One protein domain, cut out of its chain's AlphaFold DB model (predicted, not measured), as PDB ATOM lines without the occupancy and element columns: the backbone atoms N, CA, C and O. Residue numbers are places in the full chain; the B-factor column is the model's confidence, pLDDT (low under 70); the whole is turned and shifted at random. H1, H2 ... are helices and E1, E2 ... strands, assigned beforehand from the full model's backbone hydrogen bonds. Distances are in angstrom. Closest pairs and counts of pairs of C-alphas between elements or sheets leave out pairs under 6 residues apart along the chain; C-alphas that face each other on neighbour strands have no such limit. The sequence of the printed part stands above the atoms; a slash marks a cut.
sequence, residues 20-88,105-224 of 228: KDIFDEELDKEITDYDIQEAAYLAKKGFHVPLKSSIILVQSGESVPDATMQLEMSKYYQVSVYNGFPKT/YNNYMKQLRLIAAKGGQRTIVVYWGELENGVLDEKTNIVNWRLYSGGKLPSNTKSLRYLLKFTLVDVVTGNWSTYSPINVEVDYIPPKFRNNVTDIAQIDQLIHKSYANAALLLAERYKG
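This is residues 20 to 88 and 105 to 224 of the 228 residues of an uncharacterized protein of Gilliamella apicola (UniProt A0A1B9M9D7). Two long strands, E3 and E5, run side by side as the spine of an elongated, strongly twisted sheet, and the long helix H4 packs over E5. Near the start of E3, the short strands E1 and E2 widen the sheet between H2 and H3, and at this same end of the domain residues 29 to 38, of which 33 to 38 belong to H1, stick out; at the far end of E3, E3 and E4 form a hairpin. The printed part has 189 residues with four named helices and seven named strands, which follow one another along the chain as H1, E1, H2, E2, H3, E3, E4, E5, E6, E7 and H4, and the class is mixed, helices and strands. The sheet is branched, with E1 parallel to both E2 and E3, E3 antiparallel to both E4 and E5, and E5 antiparallel to both E6 and E7. The whole is only just loose, close to compact, with a radius of gyration of the C-alphas of 19.5 A and spans of 63 by 35 by 35 A.

H1 is residues 33 to 43, 15.3 A long, with C-alpha 33 at (-37.186, 57.251, 6.436). E1 is residues 54 to 59, H2 67 to 74, E2 78 to 82 and H3 108 to 118. E3, residues 123 to 137, measures 42.6 A from C-alpha 123 at (-25.988, 38.822, -10.022). E4 is residues 142 to 147, E5 159 to 170 at 36.5 A, E6 176 to 179 and E7 184 to 187. H4, residues 199 to 222, measures 34.1 A and ends with C-alpha 222 at (-17.945, 46.320, -11.899).

E3 and E5 are antiparallel, with N 126 and O 167 at 2.8 A. On one side of E3 lie E1, parallel, with N 58 and O 125 at 2.8 A, and E4, antiparallel, with N 135 and O 144 at 3.0 A. E2 is parallel to E1, with N 57 and O 80 at 2.8 A; E1, H2, E2 form a strand-helix-strand unit, two parallel strands joined through a helix, with a right-handed crossover. E6 and E7 are antiparallel to E5, with N 168 and O 177 at 2.8 A and N 160 and O 186 at 2.9 A; E5 and E6 form a hairpin. H4 is on the sheet at a height of 7.3 A, closest at the C-alphas of Val 184 and Ser 210, 5.6 A. H2 is on the sheet at 9.1 A and touches residues 208 to 216 of H4, closest at C-alphas 73 and 215, 5.3 A. H3 is on the sheet at 7.6 A; H1 is not on it. In each helix every O i to N i+4 pair is within hydrogen-bond range.

The C-alphas farthest apart, Tyr 34 and Arg 194, are 67.8 A apart. Residues 89 to 104 are not printed, and C-alphas 88 and 105 are 10.4 A apart across the cut. The links E4 to E5 and E7 to H4 are long. The pLDDT is under 70 at residues 25 to 28, 88, 105 and 193 to 195.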
ATOM      1  N   LYS A  20     -40.165  49.008 -14.177       86.56
ATOM      2  CA  LYS A  20     -41.030  48.456 -13.116       86.56
ATOM      3  C   LYS A  20     -40.912  46.947 -12.936       86.56
ATOM      4  O   LYS A  20     -41.167  46.438 -11.854       86.56
ATOM      5  N   ASP A  21     -40.560  46.209 -13.987       88.38
ATOM      6  CA  ASP A  21     -40.340  44.760 -13.890       88.38
ATOM      7  C   ASP A  21     -38.999  44.431 -13.216       88.38
ATOM      8  O   ASP A  21     -38.743  43.278 -12.867       88.38
ATOM      9  N   ILE A  22     -38.120  45.428 -13.085       89.00
ATOM     10  CA  ILE A  22     -36.731  45.285 -12.647       89.00
ATOM     11  C   ILE A  22     -36.532  45.899 -11.270       89.00
ATOM     12  O   ILE A  22     -35.998  45.249 -10.373       89.00
ATOM     13  N   PHE A  23     -36.944  47.153 -11.118       84.75
ATOM     14  CA  PHE A  23     -36.937  47.867  -9.861       84.75
ATOM     15  C   PHE A  23     -38.190  47.438  -9.124       84.75
ATOM     16  O   PHE A  23     -39.305  47.616  -9.605       84.75
ATOM     17  N   ASP A  24     -37.986  46.771  -8.000       72.56
ATOM     18  CA  ASP A  24     -39.021  46.174  -7.170       72.56
ATOM     19  C   ASP A  24     -39.861  47.265  -6.472       72.56
ATOM     20  O   ASP A  24     -39.797  47.450  -5.261       72.56
ATOM     21  N   GLU A  25     -40.590  48.054  -7.266       67.00
ATOM     22  CA  GLU A  25     -41.384  49.217  -6.849       67.00
ATOM     23  C   GLU A  25     -42.694  48.806  -6.153       67.00
ATOM     24  O   GLU A  25     -43.346  49.629  -5.510       67.00
ATOM     25  N   GLU A  26     -43.099  47.536  -6.275       63.25
ATOM     26  CA  GLU A  26     -44.274  46.987  -5.593       63.25
ATOM     27  C   GLU A  26     -43.911  46.636  -4.141       63.25
ATOM     28  O   GLU A  26     -43.406  45.551  -3.820       63.25
ATOM     29  N   LEU A  27     -44.172  47.597  -3.258       64.12
ATOM     30  CA  LEU A  27     -43.933  47.477  -1.829       64.12
ATOM     31  C   LEU A  27     -45.192  46.989  -1.118       64.12
ATOM     32  O   LEU A  27     -46.250  47.609  -1.177       64.12
ATOM     33  N   ASP A  28     -45.045  45.881  -0.397       67.94
ATOM     34  CA  ASP A  28     -46.110  45.284   0.415       67.94
ATOM     35  C   ASP A  28     -46.267  45.993   1.781       67.94
ATOM     36  O   ASP A  28     -47.075  45.582   2.615       67.94
ATOM     37  N   LYS A  29     -45.453  47.028   2.042       72.94
ATOM     38  CA  LYS A  29     -45.356  47.773   3.306       72.94
ATOM     39  C   LYS A  29     -45.097  49.258   3.043       72.94
ATOM     40  O   LYS A  29     -44.589  49.625   1.987       72.94
ATOM     41  N   GLU A  30     -45.436  50.090   4.023       85.50
ATOM     42  CA  GLU A  30     -45.090  51.513   4.032       85.50
ATOM     43  C   GLU A  30     -43.564  51.706   4.014       85.50
ATOM     44  O   GLU A  30     -42.847  50.985   4.707       85.50
ATOM     45  N   ILE A  31     -43.077  52.662   3.213       87.62
ATOM     46  CA  ILE A  31     -41.660  53.054   3.177       87.62
ATOM     47  C   ILE A  31     -41.407  54.042   4.309       87.62
ATOM     48  O   ILE A  31     -42.045  55.093   4.356       87.62
ATOM     49  N   THR A  32     -40.438  53.749   5.168       91.62
ATOM     50  CA  THR A  32     -40.014  54.650   6.242       91.62
ATOM     51  C   THR A  32     -38.730  55.409   5.882       91.62
ATOM     52  O   THR A  32     -37.940  54.973   5.042       91.62
ATOM     53  N   ASP A  33     -38.465  56.529   6.565       94.88
ATOM     54  CA  ASP A  33     -37.186  57.251   6.436       94.88
ATOM     55  C   ASP A  33     -35.981  56.372   6.805       94.88
ATOM     56  O   ASP A  33     -34.896  56.535   6.243       94.88
ATOM     57  N   TYR A  34     -36.172  55.424   7.729       92.56
ATOM     58  CA  TYR A  34     -35.149  54.447   8.087       92.56
ATOM     59  C   TYR A  34     -34.799  53.551   6.892       92.56
ATOM     60  O   TYR A  34     -33.617  53.406   6.583       92.56
ATOM     61  N   ASP A  35     -35.802  53.041   6.168       89.06
ATOM     62  CA  ASP A  35     -35.588  52.204   4.979       89.06
ATOM     63  C   ASP A  35     -34.800  52.963   3.897       89.06
ATOM     64  O   ASP A  35     -33.866  52.427   3.297       89.06
ATOM     65  N   ILE A  36     -35.127  54.244   3.679       91.12
ATOM     66  CA  ILE A  36     -34.425  55.104   2.713       91.12
ATOM     67  C   ILE A  36     -32.963  55.309   3.134       91.12
ATOM     68  O   ILE A  36     -32.052  55.208   2.305       91.12
ATOM     69  N   GLN A  37     -32.716  55.592   4.416       93.25
ATOM     70  CA  GLN A  37     -31.364  55.791   4.944       93.25
ATOM     71  C   GLN A  37     -30.529  54.509   4.892       93.25
ATOM     72  O   GLN A  37     -29.352  54.566   4.522       93.25
ATOM     73  N   GLU A  38     -31.122  53.359   5.215       89.50
ATOM     74  CA  GLU A  38     -30.467  52.057   5.120       89.50
ATOM     75  C   GLU A  38     -30.106  51.733   3.665       89.50
ATOM     76  O   GLU A  38     -28.944  51.429   3.373       89.50
ATOM     77  N   ALA A  39     -31.049  51.896   2.730       88.56
ATOM     78  CA  ALA A  39     -30.805  51.703   1.303       88.56
ATOM     79  C   ALA A  39     -29.677  52.618   0.791       88.56
ATOM     80  O   ALA A  39     -28.752  52.161   0.112       88.56
ATOM     81  N   ALA A  40     -29.685  53.898   1.180       90.19
ATOM     82  CA  ALA A  40     -28.637  54.852   0.823       90.19
ATOM     83  C   ALA A  40     -27.271  54.484   1.431       90.19
ATOM     84  O   ALA A  40     -26.236  54.618   0.773       90.19
ATOM     85  N   TYR A  41     -27.240  54.003   2.677       89.12
ATOM     86  CA  TYR A  41     -26.015  53.541   3.329       89.12
ATOM     87  C   TYR A  41     -25.429  52.308   2.630       89.12
ATOM     88  O   TYR A  41     -24.222  52.257   2.381       89.12
ATOM     89  N   LEU A  42     -26.268  51.338   2.256       84.06
ATOM     90  CA  LEU A  42     -25.843  50.159   1.501       84.06
ATOM     91  C   LEU A  42     -25.328  50.536   0.106       84.06
ATOM     92  O   LEU A  42     -24.291  50.019  -0.310       84.06
ATOM     93  N   ALA A  43     -25.972  51.489  -0.575       84.69
ATOM     94  CA  ALA A  43     -25.543  51.971  -1.887       84.69
ATOM     95  C   ALA A  43     -24.134  52.600  -1.872       84.69
ATOM     96  O   ALA A  43     -23.388  52.462  -2.844       84.69
ATOM     97  N   LYS A  44     -23.710  53.221  -0.756       85.44
ATOM     98  CA  LYS A  44     -22.346  53.778  -0.606       85.44
ATOM     99  C   LYS A  44     -21.243  52.725  -0.702       85.44
ATOM    100  O   LYS A  44     -20.113  53.074  -1.037       85.44
ATOM    101  N   LYS A  45     -21.545  51.449  -0.439       82.88
ATOM    102  CA  LYS A  45     -20.586  50.344  -0.612       82.88
ATOM    103  C   LYS A  45     -20.281  50.058  -2.086       82.88
ATOM    104  O   LYS A  45     -19.354  49.305  -2.364       82.88
ATOM    105  N   GLY A  46     -21.020  50.674  -3.010       86.06
ATOM    106  CA  GLY A  46     -20.900  50.451  -4.443       86.06
ATOM    107  C   GLY A  46     -21.520  49.128  -4.882       86.06
ATOM    108  O   GLY A  46     -21.847  48.259  -4.074       86.06
ATOM    109  N   PHE A  47     -21.672  48.978  -6.193       92.69
ATOM    110  CA  PHE A  47     -22.142  47.746  -6.813       92.69
ATOM    111  C   PHE A  47     -20.951  47.013  -7.427       92.69
ATOM    112  O   PHE A  47     -20.173  47.618  -8.163       92.69
ATOM    113  N   HIS A  48     -20.803  45.724  -7.132       93.94
ATOM    114  CA  HIS A  48     -19.637  44.945  -7.531       93.94
ATOM    115  C   HIS A  48     -20.050  43.580  -8.069       93.94
ATOM    116  O   HIS A  48     -20.854  42.880  -7.460       93.94
ATOM    117  N   VAL A  49     -19.441  43.184  -9.181       96.06
ATOM    118  CA  VAL A  49     -19.620  41.884  -9.824       96.06
ATOM    119  C   VAL A  49     -18.232  41.299 -10.068       96.06
ATOM    120  O   VAL A  49     -17.594  41.630 -11.073       96.06
ATOM    121  N   PRO A  50     -17.721  40.464  -9.144       95.38
ATOM    122  CA  PRO A  50     -16.393  39.881  -9.272       95.38
ATOM    123  C   PRO A  50     -16.234  39.105 -10.582       95.38
ATOM    124  O   PRO A  50     -17.155  38.413 -11.023       95.38
ATOM    125  N   LEU A  51     -15.048  39.173 -11.185       96.25
ATOM    126  CA  LEU A  51     -14.730  38.349 -12.352       96.25
ATOM    127  C   LEU A  51     -14.889  36.860 -12.018       96.25
ATOM    128  O   LEU A  51     -14.616  36.427 -10.898       96.25
ATOM    129  N   LYS A  52     -15.311  36.081 -13.014       96.75
ATOM    130  CA  LYS A  52     -15.609  34.641 -12.948       96.75
ATOM    131  C   LYS A  52     -16.765  34.268 -12.017       96.75
ATOM    132  O   LYS A  52     -17.011  33.082 -11.820       96.75
ATOM    133  N   SER A  53     -17.479  35.245 -11.454       96.69
ATOM    134  CA  SER A  53     -18.692  34.978 -10.683       96.69
ATOM    135  C   SER A  53     -19.838  34.490 -11.575       96.69
ATOM    136  O   SER A  53     -19.851  34.727 -12.786       96.69
ATOM    137  N   SER A  54     -20.780  33.779 -10.957       97.88
ATOM    138  CA  SER A  54     -21.998  33.264 -11.576       97.88
ATOM    139  C   SER A  54     -23.041  34.366 -11.752       97.88
ATOM    140  O   SER A  54     -23.444  35.022 -10.780       97.88
ATOM    141  N   ILE A  55     -23.481  34.562 -12.996       98.44
ATOM    142  CA  ILE A  55     -24.502  35.546 -13.356       98.44
ATOM    143  C   ILE A  55     -25.651  34.895 -14.121       98.44
ATOM    144  O   ILE A  55     -25.450  33.975 -14.914       98.44
ATOM    145  N   ILE A  56     -26.848  35.454 -13.965       98.31
ATOM    146  CA  ILE A  56     -27.924  35.267 -14.939       98.31
ATOM    147  C   ILE A  56     -27.875  36.408 -15.949       98.31
ATOM    148  O   ILE A  56     -27.914  37.570 -15.560       98.31
ATOM    149  N   LEU A  57     -27.835  36.081 -17.234       98.56
ATOM    150  CA  LEU A  57     -27.961  37.018 -18.338       98.56
ATOM    151  C   LEU A  57     -29.379  36.954 -18.915       98.56
ATOM    152  O   LEU A  57     -29.886  35.880 -19.248       98.56
ATOM    153  N   VAL A  58     -29.999  38.120 -19.054       97.94
ATOM    154  CA  VAL A  58     -31.348  38.294 -19.593       97.94
ATOM    155  C   VAL A  58     -31.317  39.355 -20.678       97.94
ATOM    156  O   VAL A  58     -30.854  40.471 -20.451       97.94
ATOM    157  N   GLN A  59     -31.878  39.027 -21.837       97.25
ATOM    158  CA  GLN A  59     -32.183  40.009 -22.866       97.25
ATOM    159  C   GLN A  59     -33.665  40.343 -22.808       97.25
ATOM    160  O   GLN A  59     -34.515  39.461 -22.941       97.25
ATOM    161  N   SER A  60     -33.974  41.621 -22.632       95.31
ATOM    162  CA  SER A  60     -35.349  42.097 -22.629       95.31
ATOM    163  C   SER A  60     -36.057  41.781 -23.950       95.31
ATOM    164  O   SER A  60     -35.545  42.075 -25.031       95.31
ATOM    165  N   GLY A  61     -37.244  41.180 -23.859       91.94
ATOM    166  CA  GLY A  61     -38.058  40.792 -25.007       91.94
ATOM    167  C   GLY A  61     -37.617  39.508 -25.712       91.94
ATOM    168  O   GLY A  61     -38.186  39.194 -26.753       91.94
ATOM    169  N   GLU A  62     -36.654  38.746 -25.182       92.50
ATOM    170  CA  GLU A  62     -36.227  37.470 -25.770       92.50
ATOM    171  C   GLU A  62     -36.325  36.300 -24.787       92.50
ATOM    172  O   GLU A  62     -36.149  36.445 -23.579       92.50
ATOM    173  N   SER A  63     -36.585  35.097 -25.308       91.56
ATOM    174  CA  SER A  63     -36.602  33.869 -24.490       91.56
ATOM    175  C   SER A  63     -35.199  33.411 -24.094       91.56
ATOM    176  O   SER A  63     -35.019  32.828 -23.026       91.56
ATOM    177  N   VAL A  64     -34.224  33.683 -24.958       93.56
ATOM    178  CA  VAL A  64     -32.808  33.378 -24.783       93.56
ATOM    179  C   VAL A  64     -32.032  34.604 -25.269       93.56
ATOM    180  O   VAL A  64     -32.353  35.104 -26.350       93.56
ATOM    181  N   PRO A  65     -31.045  35.106 -24.507       96.50
ATOM    182  CA  PRO A  65     -30.189  36.199 -24.955       96.50
ATOM    183  C   PRO A  65     -29.447  35.879 -26.253       96.50
ATOM    184  O   PRO A  65     -29.212  34.716 -26.577       96.50
ATOM    185  N   ASP A  66     -29.006  36.908 -26.964       96.94
ATOM    186  CA  ASP A  66     -28.168  36.759 -28.151       96.94
ATOM    187  C   ASP A  66     -26.907  35.917 -27.867       96.94
ATOM    188  O   ASP A  66     -26.229  36.089 -26.848       96.94
ATOM    189  N   ALA A  67     -26.595  34.980 -28.766       97.00
ATOM    190  CA  ALA A  67     -25.494  34.035 -28.589       97.00
ATOM    191  C   ALA A  67     -24.117  34.720 -28.576       97.00
ATOM    192  O   ALA A  67     -23.230  34.295 -27.833       97.00
ATOM    193  N   THR A  68     -23.937  35.792 -29.350       97.69
ATOM    194  CA  THR A  68     -22.697  36.570 -29.357       97.69
ATOM    195  C   THR A  68     -22.538  37.317 -28.037       97.69
ATOM    196  O   THR A  68     -21.465  37.264 -27.443       97.69
ATOM    197  N   MET A  69     -23.597  37.939 -27.506       98.12
ATOM    198  CA  MET A  69     -23.543  38.561 -26.173       98.12
ATOM    199  C   MET A  69     -23.231  37.532 -25.072       98.12
ATOM    200  O   MET A  69     -22.399  37.798 -24.206       98.12
ATOM    201  N   GLN A  70     -23.837  36.338 -25.120       98.44
ATOM    202  CA  GLN A  70     -23.499  35.252 -24.192       98.44
ATOM    203  C   GLN A  70     -22.008  34.898 -24.259       98.44
ATOM    204  O   GLN A  70     -21.347  34.828 -23.222       98.44
ATOM    205  N   LEU A  71     -21.468  34.717 -25.470       98.50
ATOM    206  CA  LEU A  71     -20.059  34.393 -25.680       98.50
ATOM    207  C   LEU A  71     -19.137  35.497 -25.143       98.50
ATOM    208  O   LEU A  71     -18.179  35.206 -24.429       98.50
ATOM    209  N   GLU A  72     -19.436  36.760 -25.440       98.56
ATOM    210  CA  GLU A  72     -18.643  37.905 -24.984       98.56
ATOM    211  C   GLU A  72     -18.665  38.052 -23.455       98.56
ATOM    212  O   GLU A  72     -17.612  38.208 -22.837       98.56
ATOM    213  N   MET A  73     -19.828  37.894 -22.818       98.44
ATOM    214  CA  MET A  73     -19.944  37.916 -21.354       98.44
ATOM    215  C   MET A  73     -19.255  36.715 -20.696       98.44
ATOM    216  O   MET A  73     -18.681  36.854 -19.613       98.44
ATOM    217  N   SER A  74     -19.248  35.549 -21.355       98.50
ATOM    218  CA  SER A  74     -18.625  34.327 -20.825       98.50
ATOM    219  C   SER A  74     -17.103  34.434 -20.649       98.50
ATOM    220  O   SER A  74     -16.514  33.705 -19.852       98.50
ATOM    221  N   LYS A  75     -16.458  35.394 -21.327       98.56
ATOM    222  CA  LYS A  75     -15.037  35.726 -21.123       98.56
ATOM    223  C   LYS A  75     -14.751  36.260 -19.714       98.56
ATOM    224  O   LYS A  75     -13.629  36.125 -19.230       98.56
ATOM    225  N   TYR A  76     -15.750  36.858 -19.062       98.38
ATOM    226  CA  TYR A  76     -15.603  37.537 -17.773       98.38
ATOM    227  C   TYR A  76     -16.399  36.881 -16.645       98.38
ATOM    228  O   TYR A  76     -16.019  37.037 -15.486       98.38
ATOM    229  N   TYR A  77     -17.465  36.138 -16.956       98.44
ATOM    230  CA  TYR A  77     -18.418  35.595 -15.983       98.44
ATOM    231  C   TYR A  77     -18.857  34.169 -16.324       98.44
ATOM    232  O   TYR A  77     -18.787  33.738 -17.472       98.44
ATOM    233  N   GLN A  78     -19.370  33.440 -15.333       98.19
ATOM    234  CA  GLN A  78     -20.061  32.169 -15.560       98.19
ATOM    235  C   GLN A  78     -21.528  32.460 -15.888       98.19
ATOM    236  O   GLN A  78     -22.323  32.761 -14.999       98.19
ATOM    237  N   VAL A  79     -21.870  32.419 -17.175       98.19
ATOM    238  CA  VAL A  79     -23.178  32.852 -17.681       98.19
ATOM    239  C   VAL A  79     -24.198  31.716 -17.619       98.19
ATOM    240  O   VAL A  79     -24.029  30.681 -18.257       98.19
ATOM    241  N   SER A  80     -25.292  31.947 -16.901       97.69
ATOM    242  CA  SER A  80     -26.561  31.231 -17.053       97.69
ATOM    243  C   SER A  80     -27.563  32.137 -17.766       97.69
ATOM    244  O   SER A  80     -27.517  33.350 -17.597       97.69
ATOM    245  N   VAL A  81     -28.484  31.586 -18.554       96.81
ATOM    246  CA  VAL A  81     -29.482  32.385 -19.287       96.81
ATOM    247  C   VAL A  81     -30.874  32.235 -18.698       96.81
ATOM    248  O   VAL A  81     -31.226  31.181 -18.164       96.81
ATOM    249  N   TYR A  82     -31.683  33.284 -18.819       94.75
ATOM    250  CA  TYR A  82     -33.094  33.247 -18.450       94.75
ATOM    251  C   TYR A  82     -33.938  34.088 -19.419       94.75
ATOM    252  O   TYR A  82     -33.413  34.979 -20.089       94.75
ATOM    253  N   ASN A  83     -35.240  33.793 -19.512       91.56
ATOM    254  CA  ASN A  83     -36.142  34.526 -20.406       91.56
ATOM    255  C   ASN A  83     -36.335  35.963 -19.924       91.56
ATOM    256  O   ASN A  83     -36.466  36.182 -18.730       91.56
ATOM    257  N   GLY A  84     -36.389  36.920 -20.845       91.69
ATOM    258  CA  GLY A  84     -36.613  38.333 -20.560       91.69
ATOM    259  C   GLY A  84     -38.000  38.815 -20.945       91.69
ATOM    260  O   GLY A  84     -38.137  39.921 -21.464       91.69
ATOM    261  N   PHE A  85     -39.025  37.993 -20.726       89.19
ATOM    262  CA  PHE A  85     -40.412  38.422 -20.868       89.19
ATOM    263  C   PHE A  85     -40.994  38.737 -19.491       89.19
ATOM    264  O   PHE A  85     -40.872  37.907 -18.583       89.19
ATOM    265  N   PRO A  86     -41.675  39.883 -19.314       81.12
ATOM    266  CA  PRO A  86     -42.411  40.114 -18.085       81.12
ATOM    267  C   PRO A  86     -43.509  39.058 -17.971       81.12
ATOM    268  O   PRO A  86     -44.219  38.752 -18.937       81.12
ATOM    269  N   LYS A  87     -43.672  38.487 -16.778       73.69
ATOM    270  CA  LYS A  87     -44.819  37.621 -16.508       73.69
ATOM    271  C   LYS A  87     -46.040  38.520 -16.380       73.69
ATOM    272  O   LYS A  87     -46.268  39.118 -15.333       73.69
ATOM    273  N   THR A  88     -46.809  38.648 -17.459       59.97
ATOM    274  CA  THR A  88     -48.065  39.394 -17.424       59.97
ATOM    275  C   THR A  88     -48.983  38.789 -16.367       59.97
ATOM    276  O   THR A  88     -49.123  37.565 -16.263       59.97
ATOM    277  N   TYR A 105     -48.954  38.426  -5.791       64.69
ATOM    278  CA  TYR A 105     -48.249  38.492  -7.064       64.69
ATOM    279  C   TYR A 105     -46.864  39.089  -6.835       64.69
ATOM    280  O   TYR A 105     -46.724  40.287  -6.640       64.69
ATOM    281  N   ASN A 106     -45.833  38.246  -6.885       72.62
ATOM    282  CA  ASN A 106     -44.454  38.722  -6.849       72.62
ATOM    283  C   ASN A 106     -44.068  39.348  -8.192       72.62
ATOM    284  O   ASN A 106     -44.262  38.715  -9.237       72.62
ATOM    285  N   ASN A 107     -43.448  40.526  -8.154       83.25
ATOM    286  CA  ASN A 107     -42.813  41.161  -9.305       83.25
ATOM    287  C   ASN A 107     -41.836  40.192 -10.018       83.25
ATOM    288  O   ASN A 107     -41.262  39.291  -9.391       83.25
ATOM    289  N   TYR A 108     -41.650  40.358 -11.332       88.06
ATOM    290  CA  TYR A 108     -40.723  39.560 -12.140       88.06
ATOM    291  C   TYR A 108     -39.334  39.438 -11.489       88.06
ATOM    292  O   TYR A 108     -38.822  38.323 -11.359       88.06
ATOM    293  N   MET A 109     -38.757  40.545 -11.007       91.81
ATOM    294  CA  MET A 109     -37.421  40.531 -10.413       91.81
ATOM    295  C   MET A 109     -37.368  39.775  -9.080       91.81
ATOM    296  O   MET A 109     -36.426  39.012  -8.866       91.81
ATOM    297  N   LYS A 110     -38.392  39.878  -8.213       89.38
ATOM    298  CA  LYS A 110     -38.493  39.055  -6.984       89.38
ATOM    299  C   LYS A 110     -38.431  37.559  -7.323       89.38
ATOM    300  O   LYS A 110     -37.679  36.801  -6.707       89.38
ATOM    301  N   GLN A 111     -39.175  37.129  -8.344       90.25
ATOM    302  CA  GLN A 111     -39.173  35.730  -8.785       90.25
ATOM    303  C   GLN A 111     -37.821  35.310  -9.364       90.25
ATOM    304  O   GLN A 111     -37.323  34.227  -9.051       90.25
ATOM    305  N   LEU A 112     -37.225  36.159 -10.203       93.50
ATOM    306  CA  LEU A 112     -35.948  35.860 -10.830       93.50
ATOM    307  C   LEU A 112     -34.817  35.790  -9.802       93.50
ATOM    308  O   LEU A 112     -34.009  34.871  -9.869       93.50
ATOM    309  N   ARG A 113     -34.801  36.679  -8.803       94.69
ATOM    310  CA  ARG A 113     -33.857  36.622  -7.676       94.69
ATOM    311  C   ARG A 113     -33.995  35.331  -6.874       94.69
ATOM    312  O   ARG A 113     -32.985  34.726  -6.538       94.69
ATOM    313  N   LEU A 114     -35.214  34.847  -6.626       93.75
ATOM    314  CA  LEU A 114     -35.415  33.553  -5.963       93.75
ATOM    315  C   LEU A 114     -34.843  32.386  -6.786       93.75
ATOM    316  O   LEU A 114     -34.198  31.494  -6.234       93.75
ATOM    317  N   ILE A 115     -35.068  32.382  -8.102       94.25
ATOM    318  CA  ILE A 115     -34.509  31.369  -9.014       94.25
ATOM    319  C   ILE A 115     -32.980  31.457  -9.037       94.25
ATOM    320  O   ILE A 115     -32.302  30.440  -8.906       94.25
ATOM    321  N   ALA A 116     -32.448  32.673  -9.141       96.25
ATOM    322  CA  ALA A 116     -31.024  32.968  -9.120       96.25
ATOM    323  C   ALA A 116     -30.364  32.448  -7.837       96.25
ATOM    324  O   ALA A 116     -29.373  31.725  -7.909       96.25
ATOM    325  N   ALA A 117     -30.963  32.732  -6.678       97.12
ATOM    326  CA  ALA A 117     -30.480  32.273  -5.382       97.12
ATOM    327  C   ALA A 117     -30.451  30.739  -5.301       97.12
ATOM    328  O   ALA A 117     -29.444  30.164  -4.891       97.12
ATOM    329  N   LYS A 118     -31.514  30.062  -5.763       96.44
ATOM    330  CA  LYS A 118     -31.565  28.590  -5.837       96.44
ATOM    331  C   LYS A 118     -30.498  28.004  -6.764       96.44
ATOM    332  O   LYS A 118     -29.995  26.919  -6.498       96.44
ATOM    333  N   GLY A 119     -30.159  28.712  -7.839       94.88
ATOM    334  CA  GLY A 119     -29.118  28.329  -8.794       94.88
ATOM    335  C   GLY A 119     -27.702  28.775  -8.414       94.88
ATOM    336  O   GLY A 119     -26.807  28.656  -9.248       94.88
ATOM    337  N   GLY A 120     -27.491  29.339  -7.217       95.81
ATOM    338  CA  GLY A 120     -26.181  29.832  -6.769       95.81
ATOM    339  C   GLY A 120     -25.639  31.014  -7.584       95.81
ATOM    340  O   GLY A 120     -24.428  31.213  -7.674       95.81
ATOM    341  N   GLN A 121     -26.524  31.783  -8.216       97.44
ATOM    342  CA  GLN A 121     -26.185  32.952  -9.024       97.44
ATOM    343  C   GLN A 121     -26.114  34.182  -8.118       97.44
ATOM    344  O   GLN A 121     -26.944  34.344  -7.223       97.44
ATOM    345  N   ARG A 122     -25.123  35.052  -8.331       95.56
ATOM    346  CA  ARG A 122     -24.893  36.218  -7.457       95.56
ATOM    347  C   ARG A 122     -25.497  37.499  -8.011       95.56
ATOM    348  O   ARG A 122     -25.931  38.359  -7.247       95.56
ATOM    349  N   THR A 123     -25.541  37.613  -9.333       97.94
ATOM    350  CA  THR A 123     -25.988  38.822 -10.022       97.94
ATOM    351  C   THR A 123     -26.880  38.457 -11.197       97.94
ATOM    352  O   THR A 123     -26.621  37.497 -11.919       97.94
ATOM    353  N   ILE A 124     -27.929  39.242 -11.401       98.31
ATOM    354  CA  ILE A 124     -28.737  39.216 -12.618       98.31
ATOM    355  C   ILE A 124     -28.316  40.417 -13.460       98.31
ATOM    356  O   ILE A 124     -28.273  41.535 -12.959       98.31
ATOM    357  N   VAL A 125     -28.006  40.193 -14.730       98.25
ATOM    358  CA  VAL A 125     -27.683  41.221 -15.716       98.25
ATOM    359  C   VAL A 125     -28.777  41.209 -16.770       98.25
ATOM    360  O   VAL A 125     -28.912  40.249 -17.527       98.25
ATOM    361  N   VAL A 126     -29.560  42.279 -16.815       98.25
ATOM    362  CA  VAL A 126     -30.589  42.500 -17.831       98.25
ATOM    363  C   VAL A 126     -30.081  43.527 -18.827       98.25
ATOM    364  O   VAL A 126     -29.517  44.537 -18.410       98.25
ATOM    365  N   TYR A 127     -30.282  43.297 -20.123       97.94
ATOM    366  CA  TYR A 127     -29.940  44.282 -21.143       97.94
ATOM    367  C   TYR A 127     -31.029  44.502 -22.194       97.94
ATOM    368  O   TYR A 127     -31.841  43.622 -22.492       97.94
ATOM    369  N   TRP A 128     -30.993  45.703 -22.768       96.44
ATOM    370  CA  TRP A 128     -31.771  46.147 -23.919       96.44
ATOM    371  C   TRP A 128     -30.801  46.575 -25.011       96.44
ATOM    372  O   TRP A 128     -29.736  47.122 -24.711       96.44
ATOM    373  N   GLY A 129     -31.183  46.329 -26.261       93.94
ATOM    374  CA  GLY A 129     -30.407  46.700 -27.433       93.94
ATOM    375  C   GLY A 129     -31.282  47.382 -28.472       93.94
ATOM    376  O   GLY A 129     -32.299  46.817 -28.879       93.94
ATOM    377  N   GLU A 130     -30.875  48.567 -28.915       94.12
ATOM    378  CA  GLU A 130     -31.585  49.352 -29.926       94.12
ATOM    379  C   GLU A 130     -30.642  49.713 -31.071       94.12
ATOM    380  O   GLU A 130     -29.534  50.202 -30.858       94.12
ATOM    381  N   LEU A 131     -31.076  49.448 -32.301       95.62
ATOM    382  CA  LEU A 131     -30.341  49.809 -33.506       95.62
ATOM    383  C   LEU A 131     -30.894  51.120 -34.044       95.62
ATOM    384  O   LEU A 131     -32.100  51.242 -34.244       95.62
ATOM    385  N   GLU A 132     -30.016  52.073 -34.328       96.44
ATOM    386  CA  GLU A 132     -30.393  53.345 -34.922       96.44
ATOM    387  C   GLU A 132     -29.636  53.603 -36.219       96.44
ATOM    388  O   GLU A 132     -28.455  53.272 -36.360       96.44
ATOM    389  N   ASN A 133     -30.326  54.243 -37.159       96.38
ATOM    390  CA  ASN A 133     -29.731  54.761 -38.376       96.38
ATOM    391  C   ASN A 133     -29.652  56.290 -38.317       96.38
ATOM    392  O   ASN A 133     -30.593  56.972 -37.906       96.38
ATOM    393  N   GLY A 134     -28.500  56.818 -38.713       96.31
ATOM    394  CA  GLY A 134     -28.174  58.235 -38.696       96.31
ATOM    395  C   GLY A 134     -28.265  58.844 -40.087       96.31
ATOM    396  O   GLY A 134     -27.712  58.307 -41.053       96.31
ATOM    397  N   VAL A 135     -28.937  59.987 -40.189       95.25
ATOM    398  CA  VAL A 135     -28.956  60.835 -41.387       95.25
ATOM    399  C   VAL A 135     -28.311  62.167 -41.031       95.25
ATOM    400  O   VAL A 135     -28.777  62.851 -40.121       95.25
ATOM    401  N   LEU A 136     -27.249  62.536 -41.744       93.00
ATOM    402  CA  LEU A 136     -26.598  63.831 -41.572       93.00
ATOM    403  C   LEU A 136     -27.516  64.946 -42.082       93.00
ATOM    404  O   LEU A 136     -27.960  64.908 -43.231       93.00
ATOM    405  N   ASP A 137     -27.791  65.934 -41.239       91.94
ATOM    406  CA  ASP A 137     -28.395  67.191 -41.664       91.94
ATOM    407  C   ASP A 137     -27.304  68.110 -42.214       91.94
ATOM    408  O   ASP A 137     -26.471  68.621 -41.471       91.94
ATOM    409  N   GLU A 138     -27.310  68.323 -43.527       90.12
ATOM    410  CA  GLU A 138     -26.302  69.128 -44.225       90.12
ATOM    411  C   GLU A 138     -26.302  70.606 -43.802       90.12
ATOM    412  O   GLU A 138     -25.295  71.287 -43.974       90.12
ATOM    413  N   LYS A 139     -27.402  71.120 -43.231       94.00
ATOM    414  CA  LYS A 139     -27.482  72.521 -42.786       94.00
ATOM    415  C   LYS A 139     -26.843  72.731 -41.421       94.00
ATOM    416  O   LYS A 139     -26.236  73.771 -41.186       94.00
ATOM    417  N   THR A 140     -27.025  71.773 -40.518       93.81
ATOM    418  CA  THR A 140     -26.555  71.867 -39.126       93.81
ATOM    419  C   THR A 140     -25.280  71.067 -38.876       93.81
ATOM    420  O   THR A 140     -24.625  71.271 -37.858       93.81
ATOM    421  N   ASN A 141     -24.909  70.181 -39.803       90.19
ATOM    422  CA  ASN A 141     -23.844  69.188 -39.667       90.19
ATOM    423  C   ASN A 141     -24.036  68.252 -38.453       90.19
ATOM    424  O   ASN A 141     -23.071  67.736 -37.891       90.19
ATOM    425  N   ILE A 142     -25.291  68.041 -38.037       93.62
ATOM    426  CA  ILE A 142     -25.677  67.157 -36.929       93.62
ATOM    427  C   ILE A 142     -26.261  65.861 -37.497       93.62
ATOM    428  O   ILE A 142     -27.027  65.874 -38.464       93.62
ATOM    429  N   VAL A 143     -25.925  64.720 -36.891       94.31
ATOM    430  CA  VAL A 143     -26.532  63.429 -37.243       94.31
ATOM    431  C   VAL A 143     -27.868  63.276 -36.522       94.31
ATOM    432  O   VAL A 143     -27.929  63.220 -35.295       94.31
ATOM    433  N   ASN A 144     -28.942  63.164 -37.299       95.19
ATOM    434  CA  ASN A 144     -30.270  62.839 -36.797       95.19
ATOM    435  C   ASN A 144     -30.431  61.321 -36.712       95.19
ATOM    436  O   ASN A 144     -30.480  60.637 -37.738       95.19
ATOM    437  N   TRP A 145     -30.537  60.811 -35.488       96.12
ATOM    438  CA  TRP A 145     -30.699  59.389 -35.199       96.12
ATOM    439  C   TRP A 145     -32.168  58.982 -35.174       96.12
ATOM    440  O   TRP A 145     -33.027  59.728 -34.697       96.12
ATOM    441  N   ARG A 146     -32.464  57.802 -35.717       94.75
ATOM    442  CA  ARG A 146     -33.803  57.210 -35.708       94.75
ATOM    443  C   ARG A 146     -33.713  55.727 -35.393       94.75
ATOM    444  O   ARG A 146     -32.857  55.041 -35.946       94.75
ATOM    445  N   LEU A 147     -34.638  55.244 -34.566       94.06
ATOM    446  CA  LEU A 147     -34.789  53.819 -34.289       94.06
ATOM    447  C   LEU A 147     -35.076  53.055 -35.583       94.06
ATOM    448  O   LEU A 147     -36.016  53.366 -36.320       94.06
ATOM    449  N   TYR A 148     -34.278  52.026 -35.831       91.81
ATOM    450  CA  TYR A 148     -34.439  51.132 -36.960       91.81
ATOM    451  C   TYR A 148     -35.268  49.912 -36.550       91.81
ATOM    452  O   TYR A 148     -34.844  49.076 -35.756       91.81
ATOM    453  N   SER A 149     -36.461  49.793 -37.128       85.44
ATOM    454  CA  SER A 149     -37.435  48.732 -36.840       85.44
ATOM    455  C   SER A 149     -37.410  47.573 -37.848       85.44
ATOM    456  O   SER A 149     -38.324  46.746 -37.876       85.44
ATOM    457  N   GLY A 150     -36.353  47.488 -38.663       83.94
ATOM    458  CA  GLY A 150     -36.210  46.503 -39.735       83.94
ATOM    459  C   GLY A 150     -36.672  47.014 -41.104       83.94
ATOM    460  O   GLY A 150     -37.250  48.090 -41.238       83.94
ATOM    461  N   GLY A 151     -36.416  46.217 -42.142       84.88
ATOM    462  CA  GLY A 151     -36.731  46.562 -43.529       84.88
ATOM    463  C   GLY A 151     -35.500  47.005 -44.312       84.88
ATOM    464  O   GLY A 151     -34.404  46.512 -44.087       84.88
ATOM    465  N   LYS A 152     -35.689  47.889 -45.293       86.50
ATOM    466  CA  LYS A 152     -34.580  48.461 -46.061       86.50
ATOM    467  C   LYS A 152     -34.138  49.759 -45.398       86.50
ATOM    468  O   LYS A 152     -34.988  50.604 -45.110       86.50
ATOM    469  N   LEU A 153     -32.833  49.945 -45.207       89.75
ATOM    470  CA  LEU A 153     -32.317  51.215 -44.702       89.75
ATOM    471  C   LEU A 153     -32.616  52.359 -45.693       89.75
ATOM    472  O   LEU A 153     -32.486  52.172 -46.911       89.75
ATOM    473  N   PRO A 154     -33.005  53.555 -45.207       89.50
ATOM    474  CA  PRO A 154     -33.183  54.728 -46.057       89.50
ATOM    475  C   PRO A 154     -31.927  55.017 -46.882       89.50
ATOM    476  O   PRO A 154     -30.810  54.937 -46.367       89.50
ATOM    477  N   SER A 155     -32.097  55.399 -48.150       88.19
ATOM    478  CA  SER A 155     -30.982  55.649 -49.080       88.19
ATOM    479  C   SER A 155     -30.053  56.786 -48.645       88.19
ATOM    480  O   SER A 155     -28.901  56.829 -49.066       88.19
ATOM    481  N   ASN A 156     -30.545  57.695 -47.804       91.44
ATOM    482  CA  ASN A 156     -29.796  58.807 -47.229       91.44
ATOM    483  C   ASN A 156     -29.143  58.480 -45.874       91.44
ATOM    484  O   ASN A 156     -28.573  59.378 -45.258       91.44
ATOM    485  N   THR A 157     -29.208  57.232 -45.403       94.31
ATOM    486  CA  THR A 157     -28.486  56.800 -44.198       94.31
ATOM    487  C   THR A 157     -26.984  56.993 -44.405       94.31
ATOM    488  O   THR A 157     -26.449  56.651 -45.460       94.31
ATOM    489  N   LYS A 158     -26.312  57.559 -43.402       95.00
ATOM    490  CA  LYS A 158     -24.863  57.806 -43.393       95.00
ATOM    491  C   LYS A 158     -24.136  57.039 -42.303       95.00
ATOM    492  O   LYS A 158     -22.985  56.676 -42.507       95.00
ATOM    493  N   SER A 159     -24.813  56.745 -41.198       95.94
ATOM    494  CA  SER A 159     -24.198  56.083 -40.047       95.94
ATOM    495  C   SER A 159     -25.163  55.089 -39.414       95.94
ATOM    496  O   SER A 159     -26.382  55.207 -39.559       95.94
ATOM    497  N   LEU A 160     -24.616  54.116 -38.696       96.81
ATOM    498  CA  LEU A 160     -25.352  53.191 -37.844       96.81
ATOM    499  C   LEU A 160     -24.752  53.223 -36.443       96.81
ATOM    500  O   LEU A 160     -23.538  53.363 -36.286       96.81
ATOM    501  N   ARG A 161     -25.594  53.040 -35.430       97.12
ATOM    502  CA  ARG A 161     -25.138  52.813 -34.059       97.12
ATOM    503  C   ARG A 161     -26.032  51.831 -33.330       97.12
ATOM    504  O   ARG A 161     -27.208  51.693 -33.659       97.12
ATOM    505  N   TYR A 162     -25.464  51.159 -32.340       96.56
ATOM    506  CA  TYR A 162     -26.196  50.201 -31.522       96.56
ATOM    507  C   TYR A 162     -26.063  50.565 -30.048       96.56
ATOM    508  O   TYR A 162     -24.955  50.605 -29.508       96.56
ATOM    509  N   LEU A 163     -27.202  50.871 -29.432       95.88
ATOM    510  CA  LEU A 163     -27.312  51.365 -28.072       95.88
ATOM    511  C   LEU A 163     -27.565  50.184 -27.157       95.88
ATOM    512  O   LEU A 163     -28.458  49.374 -27.405       95.88
ATOM    513  N   LEU A 164     -26.794  50.116 -26.079       96.81
ATOM    514  CA  LEU A 164     -26.968  49.121 -25.037       96.81
ATOM    515  C   LEU A 164     -27.270  49.810 -23.716       96.81
ATOM    516  O   LEU A 164     -26.588  50.754 -23.320       96.81
ATOM    517  N   LYS A 165     -28.274  49.294 -23.018       96.94
ATOM    518  CA  LYS A 165     -28.581  49.634 -21.628       96.94
ATOM    519  C   LYS A 165     -28.518  48.348 -20.825       96.94
ATOM    520  O   LYS A 165     -29.135  47.360 -21.212       96.94
ATOM    521  N   PHE A 166     -27.814  48.381 -19.704       97.75
ATOM    522  CA  PHE A 166     -27.734  47.295 -18.739       97.75
ATOM    523  C   PHE A 166     -28.352  47.721 -17.415       97.75
ATOM    524  O   PHE A 166     -28.163  48.853 -16.965       97.75
ATOM    525  N   THR A 167     -29.002  46.769 -16.759       97.62
ATOM    526  CA  THR A 167     -29.329  46.831 -15.340       97.62
ATOM    527  C   THR A 167     -28.783  45.586 -14.666       97.62
ATOM    528  O   THR A 167     -29.099  44.463 -15.057       97.62
ATOM    529  N   LEU A 168     -27.953  45.786 -13.653       97.38
ATOM    530  CA  LEU A 168     -27.414  44.732 -12.815       97.38
ATOM    531  C   LEU A 168     -28.182  44.726 -11.500       97.38
ATOM    532  O   LEU A 168     -28.418  45.791 -10.939       97.38
ATOM    533  N   VAL A 169     -28.552  43.547 -11.010       96.38
ATOM    534  CA  VAL A 169     -29.292  43.364  -9.758       96.38
ATOM    535  C   VAL A 169     -28.560  42.345  -8.895       96.38
ATOM    536  O   VAL A 169     -28.268  41.232  -9.337       96.38
ATOM    537  N   ASP A 170     -28.248  42.727  -7.662       95.00
ATOM    538  CA  ASP A 170     -27.693  41.830  -6.660       95.00
ATOM    539  C   ASP A 170     -28.794  40.889  -6.167       95.00
ATOM    540  O   ASP A 170     -29.876  41.309  -5.749       95.00
ATOM    541  N   VAL A 171     -28.528  39.587  -6.236       95.56
ATOM    542  CA  VAL A 171     -29.552  38.570  -5.985       95.56
ATOM    543  C   VAL A 171     -30.029  38.591  -4.532       95.56
ATOM    544  O   VAL A 171     -31.225  38.435  -4.278       95.56
ATOM    545  N   VAL A 172     -29.132  38.829  -3.575       92.19
ATOM    546  CA  VAL A 172     -29.435  38.732  -2.139       92.19
ATOM    547  C   VAL A 172     -30.120  39.993  -1.634       92.19
ATOM    548  O   VAL A 172     -31.149  39.911  -0.974       92.19
ATOM    549  N   THR A 173     -29.581  41.155  -1.980       89.38
ATOM    550  CA  THR A 173     -30.032  42.451  -1.461       89.38
ATOM    551  C   THR A 173     -31.117  43.082  -2.321       89.38
ATOM    552  O   THR A 173     -31.987  43.762  -1.797       89.38
ATOM    553  N   GLY A 174     -31.114  42.837  -3.634       90.00
ATOM    554  CA  GLY A 174     -31.990  43.540  -4.574       90.00
ATOM    555  C   GLY A 174     -31.491  44.926  -4.948       90.00
ATOM    556  O   GLY A 174     -32.134  45.597  -5.752       90.00
ATOM    557  N   ASN A 175     -30.336  45.336  -4.415       90.81
ATOM    558  CA  ASN A 175     -29.649  46.524  -4.891       90.81
ATOM    559  C   ASN A 175     -29.377  46.380  -6.382       90.81
ATOM    560  O   ASN A 175     -29.169  45.276  -6.890       90.81
ATOM    561  N   TRP A 176     -29.349  47.503  -7.080       93.31
ATOM    562  CA  TRP A 176     -29.182  47.505  -8.518       93.31
ATOM    563  C   TRP A 176     -28.268  48.634  -8.978       93.31
ATOM    564  O   TRP A 176     -27.998  49.593  -8.256       93.31
ATOM    565  N   SER A 177     -27.759  48.498 -10.196       94.56
ATOM    566  CA  SER A 177     -26.981  49.527 -10.873       94.56
ATOM    567  C   SER A 177     -27.302  49.513 -12.359       94.56
ATOM    568  O   SER A 177     -27.343  48.450 -12.975       94.56
ATOM    569  N   THR A 178     -27.526  50.688 -12.938       95.56
ATOM    570  CA  THR A 178     -27.713  50.844 -14.380       95.56
ATOM    571  C   THR A 178     -26.427  51.321 -15.039       95.56
ATOM    572  O   THR A 178     -25.642  52.083 -14.463       95.56
ATOM    573  N   TYR A 179     -26.193  50.858 -16.263       95.81
ATOM    574  CA  TYR A 179     -25.038  51.253 -17.053       95.81
ATOM    575  C   TYR A 179     -25.352  51.205 -18.543       95.81
ATOM    576  O   TYR A 179     -25.828  50.192 -19.046       95.81
ATOM    577  N   SER A 180     -25.014  52.275 -19.254       96.00
ATOM    578  CA  SER A 180     -25.021  52.305 -20.714       96.00
ATOM    579  C   SER A 180     -23.595  52.586 -21.188       96.00
ATOM    580  O   SER A 180     -23.068  53.662 -20.881       96.00
ATOM    581  N   PRO A 181     -22.917  51.633 -21.856       94.69
ATOM    582  CA  PRO A 181     -21.598  51.884 -22.420       94.69
ATOM    583  C   PRO A 181     -21.667  52.934 -23.528       94.69
ATOM    584  O   PRO A 181     -22.727  53.204 -24.091       94.69
ATOM    585  N   ILE A 182     -20.513  53.514 -23.858       91.06
ATOM    586  CA  ILE A 182     -20.396  54.401 -25.018       91.06
ATOM    587  C   ILE A 182     -20.814  53.616 -26.265       91.06
ATOM    588  O   ILE A 182     -20.335  52.499 -26.491       91.06
ATOM    589  N   ASN A 183     -21.709  54.207 -27.054       90.75
ATOM    590  CA  ASN A 183     -22.235  53.586 -28.261       90.75
ATOM    591  C   ASN A 183     -21.109  53.353 -29.269       90.75
ATOM    592  O   ASN A 183     -20.271  54.225 -29.500       90.75
ATOM    593  N   VAL A 184     -21.118  52.183 -29.905       92.62
ATOM    594  CA  VAL A 184     -20.307  51.974 -31.101       92.62
ATOM    595  C   VAL A 184     -21.082  52.552 -32.273       92.62
ATOM    596  O   VAL A 184     -22.238  52.191 -32.500       92.62
ATOM    597  N   GLU A 185     -20.431  53.443 -33.006       94.31
ATOM    598  CA  GLU A 185     -20.965  54.067 -34.211       94.31
ATOM    599  C   GLU A 185     -20.064  53.697 -35.396       94.31
ATOM    600  O   GLU A 185     -18.842  53.566 -35.251       94.31
ATOM    601  N   VAL A 186     -20.668  53.464 -36.558       94.31
ATOM    602  CA  VAL A 186     -19.966  53.130 -37.802       94.31
ATOM    603  C   VAL A 186     -20.572  53.890 -38.972       94.31
ATOM    604  O   VAL A 186     -21.783  54.122 -39.015       94.31
ATOM    605  N   ASP A 187     -19.738  54.233 -39.947       94.88
ATOM    606  CA  ASP A 187     -20.219  54.743 -41.226       94.88
ATOM    607  C   ASP A 187     -20.949  53.638 -41.990       94.88
ATOM    608  O   ASP A 187     -20.499  52.492 -42.060       94.88
ATOM    609  N   TYR A 188     -22.090  53.992 -42.572       93.81
ATOM    610  CA  TYR A 188     -22.901  53.087 -43.366       93.81
ATOM    611  C   TYR A 188     -22.527  53.178 -44.841       93.81
ATOM    612  O   TYR A 188     -22.534  54.256 -45.442       93.81
ATOM    613  N   ILE A 189     -22.269  52.023 -45.449       91.12
ATOM    614  CA  ILE A 189     -21.980  51.893 -46.872       91.12
ATOM    615  C   ILE A 189     -23.223  51.314 -47.558       91.12
ATOM    616  O   ILE A 189     -23.515  50.128 -47.386       91.12
ATOM    617  N   PRO A 190     -23.955  52.099 -48.372       87.25
ATOM    618  CA  PRO A 190     -25.101  51.583 -49.108       87.25
ATOM    619  C   PRO A 190     -24.689  50.428 -50.036       87.25
ATOM    620  O   PRO A 190     -23.709  50.580 -50.782       87.25
ATOM    621  N   PRO A 191     -25.432  49.304 -50.058       84.50
ATOM    622  CA  PRO A 191     -25.159  48.206 -50.973       84.50
ATOM    623  C   PRO A 191     -25.154  48.688 -52.423       84.50
ATOM    624  O   PRO A 191     -26.089  49.344 -52.889       84.50
ATOM    625  N   LYS A 192     -24.099  48.340 -53.161       81.00
ATOM    626  CA  LYS A 192     -23.988  48.579 -54.606       81.00
ATOM    627  C   LYS A 192     -24.000  47.239 -55.323       81.00
ATOM    628  O   LYS A 192     -23.419  46.282 -54.831       81.00
ATOM    629  N   PHE A 193     -24.566  47.203 -56.529       67.56
ATOM    630  CA  PHE A 193     -24.726  45.988 -57.345       67.56
ATOM    631  C   PHE A 193     -23.422  45.189 -57.582       67.56
ATOM    632  O   PHE A 193     -23.478  44.022 -57.947       67.56
ATOM    633  N   ARG A 194     -22.245  45.808 -57.393       66.69
ATOM    634  CA  ARG A 194     -20.918  45.201 -57.603       66.69
ATOM    635  C   ARG A 194     -20.152  44.859 -56.319       66.69
ATOM    636  O   ARG A 194     -19.076  44.279 -56.417       66.69
ATOM    637  N   ASN A 195     -20.667  45.215 -55.142       68.31
ATOM    638  CA  ASN A 195     -19.986  44.975 -53.871       68.31
ATOM    639  C   ASN A 195     -20.781  43.956 -53.048       68.31
ATOM    640  O   ASN A 195     -21.996  44.066 -52.940       68.31
ATOM    641  N   ASN A 196     -20.089  43.030 -52.383       73.75
ATOM    642  CA  ASN A 196     -20.713  42.025 -51.509       73.75
ATOM    643  C   ASN A 196     -21.147  42.582 -50.135       73.75
ATOM    644  O   ASN A 196     -21.467  41.816 -49.229       73.75
ATOM    645  N   VAL A 197     -21.134  43.906 -49.950       83.56
ATOM    646  CA  VAL A 197     -21.528  44.555 -48.694       83.56
ATOM    647  C   VAL A 197     -23.050  44.649 -48.646       83.56
ATOM    648  O   VAL A 197     -23.667  45.247 -49.527       83.56
ATOM    649  N   THR A 198     -23.647  44.061 -47.611       89.12
ATOM    650  CA  THR A 198     -25.097  44.067 -47.376       89.12
ATOM    651  C   THR A 198     -25.431  44.824 -46.093       89.12
ATOM    652  O   THR A 198     -24.583  44.950 -45.207       89.12
ATOM    653  N   ASP A 199     -26.669  45.310 -45.978       89.81
ATOM    654  CA  ASP A 199     -27.177  45.958 -44.756       89.81
ATOM    655  C   ASP A 199     -27.022  45.022 -43.554       89.81
ATOM    656  O   ASP A 199     -26.499  45.418 -42.517       89.81
ATOM    657  N   ILE A 200     -27.407  43.755 -43.736       89.88
ATOM    658  CA  ILE A 200     -27.363  42.716 -42.702       89.88
ATOM    659  C   ILE A 200     -25.929  42.508 -42.212       89.88
ATOM    660  O   ILE A 200     -25.691  42.560 -41.015       89.88
ATOM    661  N   ALA A 201     -24.961  42.356 -43.120       91.69
ATOM    662  CA  ALA A 201     -23.570  42.135 -42.727       91.69
ATOM    663  C   ALA A 201     -22.989  43.312 -41.922       91.69
ATOM    664  O   ALA A 201     -22.257  43.097 -40.958       91.69
ATOM    665  N   GLN A 202     -23.322  44.552 -42.296       93.56
ATOM    666  CA  GLN A 202     -22.874  45.742 -41.562       93.56
ATOM    667  C   GLN A 202     -23.536  45.845 -40.183       93.56
ATOM    668  O   GLN A 202     -22.864  46.170 -39.205       93.56
ATOM    669  N   ILE A 203     -24.835  45.545 -40.100       94.50
ATOM    670  CA  ILE A 203     -25.588  45.527 -38.843       94.50
ATOM    671  C   ILE A 203     -25.050  44.442 -37.900       94.50
ATOM    672  O   ILE A 203     -24.758  44.742 -36.744       94.50
ATOM    673  N   ASP A 204     -24.859  43.217 -38.388       94.00
ATOM    674  CA  ASP A 204     -24.336  42.101 -37.593       94.00
ATOM    675  C   ASP A 204     -22.938  42.433 -37.053       94.00
ATOM    676  O   ASP A 204     -22.658  42.261 -35.865       94.00
ATOM    677  N   GLN A 205     -22.065  42.993 -37.901       95.19
ATOM    678  CA  GLN A 205     -20.726  43.416 -37.494       95.19
ATOM    679  C   GLN A 205     -20.767  44.507 -36.414       95.19
ATOM    680  O   GLN A 205     -19.996  44.452 -35.451       95.19
ATOM    681  N   LEU A 206     -21.654  45.495 -36.564       96.62
ATOM    682  CA  LEU A 206     -21.857  46.547 -35.573       96.62
ATOM    683  C   LEU A 206     -22.302  45.958 -34.231       96.62
ATOM    684  O   LEU A 206     -21.688  46.255 -33.209       96.62
ATOM    685  N   ILE A 207     -23.321  45.098 -34.233       96.38
ATOM    686  CA  ILE A 207     -23.859  44.471 -33.019       96.38
ATOM    687  C   ILE A 207     -22.783  43.639 -32.318       96.38
ATOM    688  O   ILE A 207     -22.570  43.802 -31.117       96.38
ATOM    689  N   HIS A 208     -22.040  42.816 -33.061       96.69
ATOM    690  CA  HIS A 208     -20.946  42.014 -32.509       96.69
ATOM    691  C   HIS A 208     -19.874  42.890 -31.848       96.69
ATOM    692  O   HIS A 208     -19.438  42.611 -30.729       96.69
ATOM    693  N   LYS A 209     -19.474  43.984 -32.510       97.31
ATOM    694  CA  LYS A 209     -18.495  44.932 -31.966       97.31
ATOM    695  C   LYS A 209     -19.023  45.625 -30.708       97.31
ATOM    696  O   LYS A 209     -18.278  45.768 -29.738       97.31
ATOM    697  N   SER A 210     -20.295  46.020 -30.703       97.62
ATOM    698  CA  SER A 210     -20.953  46.611 -29.538       97.62
ATOM    699  C   SER A 210     -21.010  45.650 -28.360       97.62
ATOM    700  O   SER A 210     -20.691  46.056 -27.247       97.62
ATOM    701  N   TYR A 211     -21.351  44.381 -28.589       98.19
ATOM    702  CA  TYR A 211     -21.385  43.358 -27.545       98.19
ATOM    703  C   TYR A 211     -20.011  43.102 -26.933       98.19
ATOM    704  O   TYR A 211     -19.885  43.127 -25.709       98.19
ATOM    705  N   ALA A 212     -18.976  42.944 -27.760       97.94
ATOM    706  CA  ALA A 212     -17.613  42.745 -27.274       97.94
ATOM    707  C   ALA A 212     -17.125  43.934 -26.430       97.94
ATOM    708  O   ALA A 212     -16.607  43.758 -25.325       97.94
ATOM    709  N   ASN A 213     -17.345  45.160 -26.918       97.44
ATOM    710  CA  ASN A 213     -16.977  46.375 -26.195       97.44
ATOM    711  C   ASN A 213     -17.768  46.523 -24.885       97.44
ATOM    712  O   ASN A 213     -17.198  46.834 -23.842       97.44
ATOM    713  N   ALA A 214     -19.077  46.271 -24.921       97.81
ATOM    714  CA  ALA A 214     -19.945  46.383 -23.758       97.81
ATOM    715  C   ALA A 214     -19.587  45.379 -22.659       97.81
ATOM    716  O   ALA A 214     -19.509  45.774 -21.498       97.81
ATOM    717  N   ALA A 215     -19.331  44.114 -23.011       98.00
ATOM    718  CA  ALA A 215     -18.940  43.083 -22.052       98.00
ATOM    719  C   ALA A 215     -17.630  43.450 -21.335       98.00
ATOM    720  O   ALA A 215     -17.566  43.398 -20.106       98.00
ATOM    721  N   LEU A 216     -16.622  43.909 -22.089       97.50
ATOM    722  CA  LEU A 216     -15.359  44.399 -21.532       97.50
ATOM    723  C   LEU A 216     -15.578  45.586 -20.585       97.50
ATOM    724  O   LEU A 216     -15.111  45.563 -19.449       97.50
ATOM    725  N   LEU A 217     -16.287  46.624 -21.037       97.06
ATOM    726  CA  LEU A 217     -16.492  47.841 -20.251       97.06
ATOM    727  C   LEU A 217     -17.324  47.589 -18.989       97.06
ATOM    728  O   LEU A 217     -17.028  48.155 -17.937       97.06
ATOM    729  N   LEU A 218     -18.339  46.725 -19.070       97.25
ATOM    730  CA  LEU A 218     -19.136  46.305 -17.921       97.25
ATOM    731  C   LEU A 218     -18.259  45.552 -16.912       97.25
ATOM    732  O   LEU A 218     -18.275  45.888 -15.726       97.25
ATOM    733  N   ALA A 219     -17.441  44.601 -17.373       97.12
ATOM    734  CA  ALA A 219     -16.529  43.860 -16.506       97.12
ATOM    735  C   ALA A 219     -15.512  44.773 -15.812       97.12
ATOM    736  O   ALA A 219     -15.344  44.711 -14.594       97.12
ATOM    737  N   GLU A 220     -14.888  45.680 -16.561       95.94
ATOM    738  CA  GLU A 220     -13.935  46.652 -16.023       95.94
ATOM    739  C   GLU A 220     -14.573  47.605 -15.009       95.94
ATOM    740  O   GLU A 220     -13.960  47.924 -13.988       95.94
ATOM    741  N   ARG A 221     -15.819  48.024 -15.254       95.12
ATOM    742  CA  ARG A 221     -16.566  48.915 -14.362       95.12
ATOM    743  C   ARG A 221     -16.922  48.248 -13.034       95.12
ATOM    744  O   ARG A 221     -16.820  48.899 -11.996       95.12
ATOM    745  N   TYR A 222     -17.348  46.985 -13.062       95.94
ATOM    746  CA  TYR A 222     -17.945  46.320 -11.899       95.94
ATOM    747  C   TYR A 222     -17.046  45.290 -11.204       95.94
ATOM    748  O   TYR A 222     -17.408  44.849 -10.114       95.94
ATOM    749  N   LYS A 223     -15.865  44.938 -11.736       91.81
ATOM    750  CA  LYS A 223     -14.946  43.946 -11.123       91.81
ATOM    751  C   LYS A 223     -14.549  44.228  -9.666       91.81
ATOM    752  O   LYS A 223     -14.105  43.314  -8.975       91.81
ATOM    753  N   GLY A 224     -14.726  45.467  -9.201       78.56
ATOM    754  CA  GLY A 224     -14.303  45.943  -7.887       78.56
ATOM    755  C   GLY A 224     -12.817  46.276  -7.830       78.56
ATOM    756  O   GLY A 224     -12.020  45.846  -8.664       78.56
TER     757      GLY A 224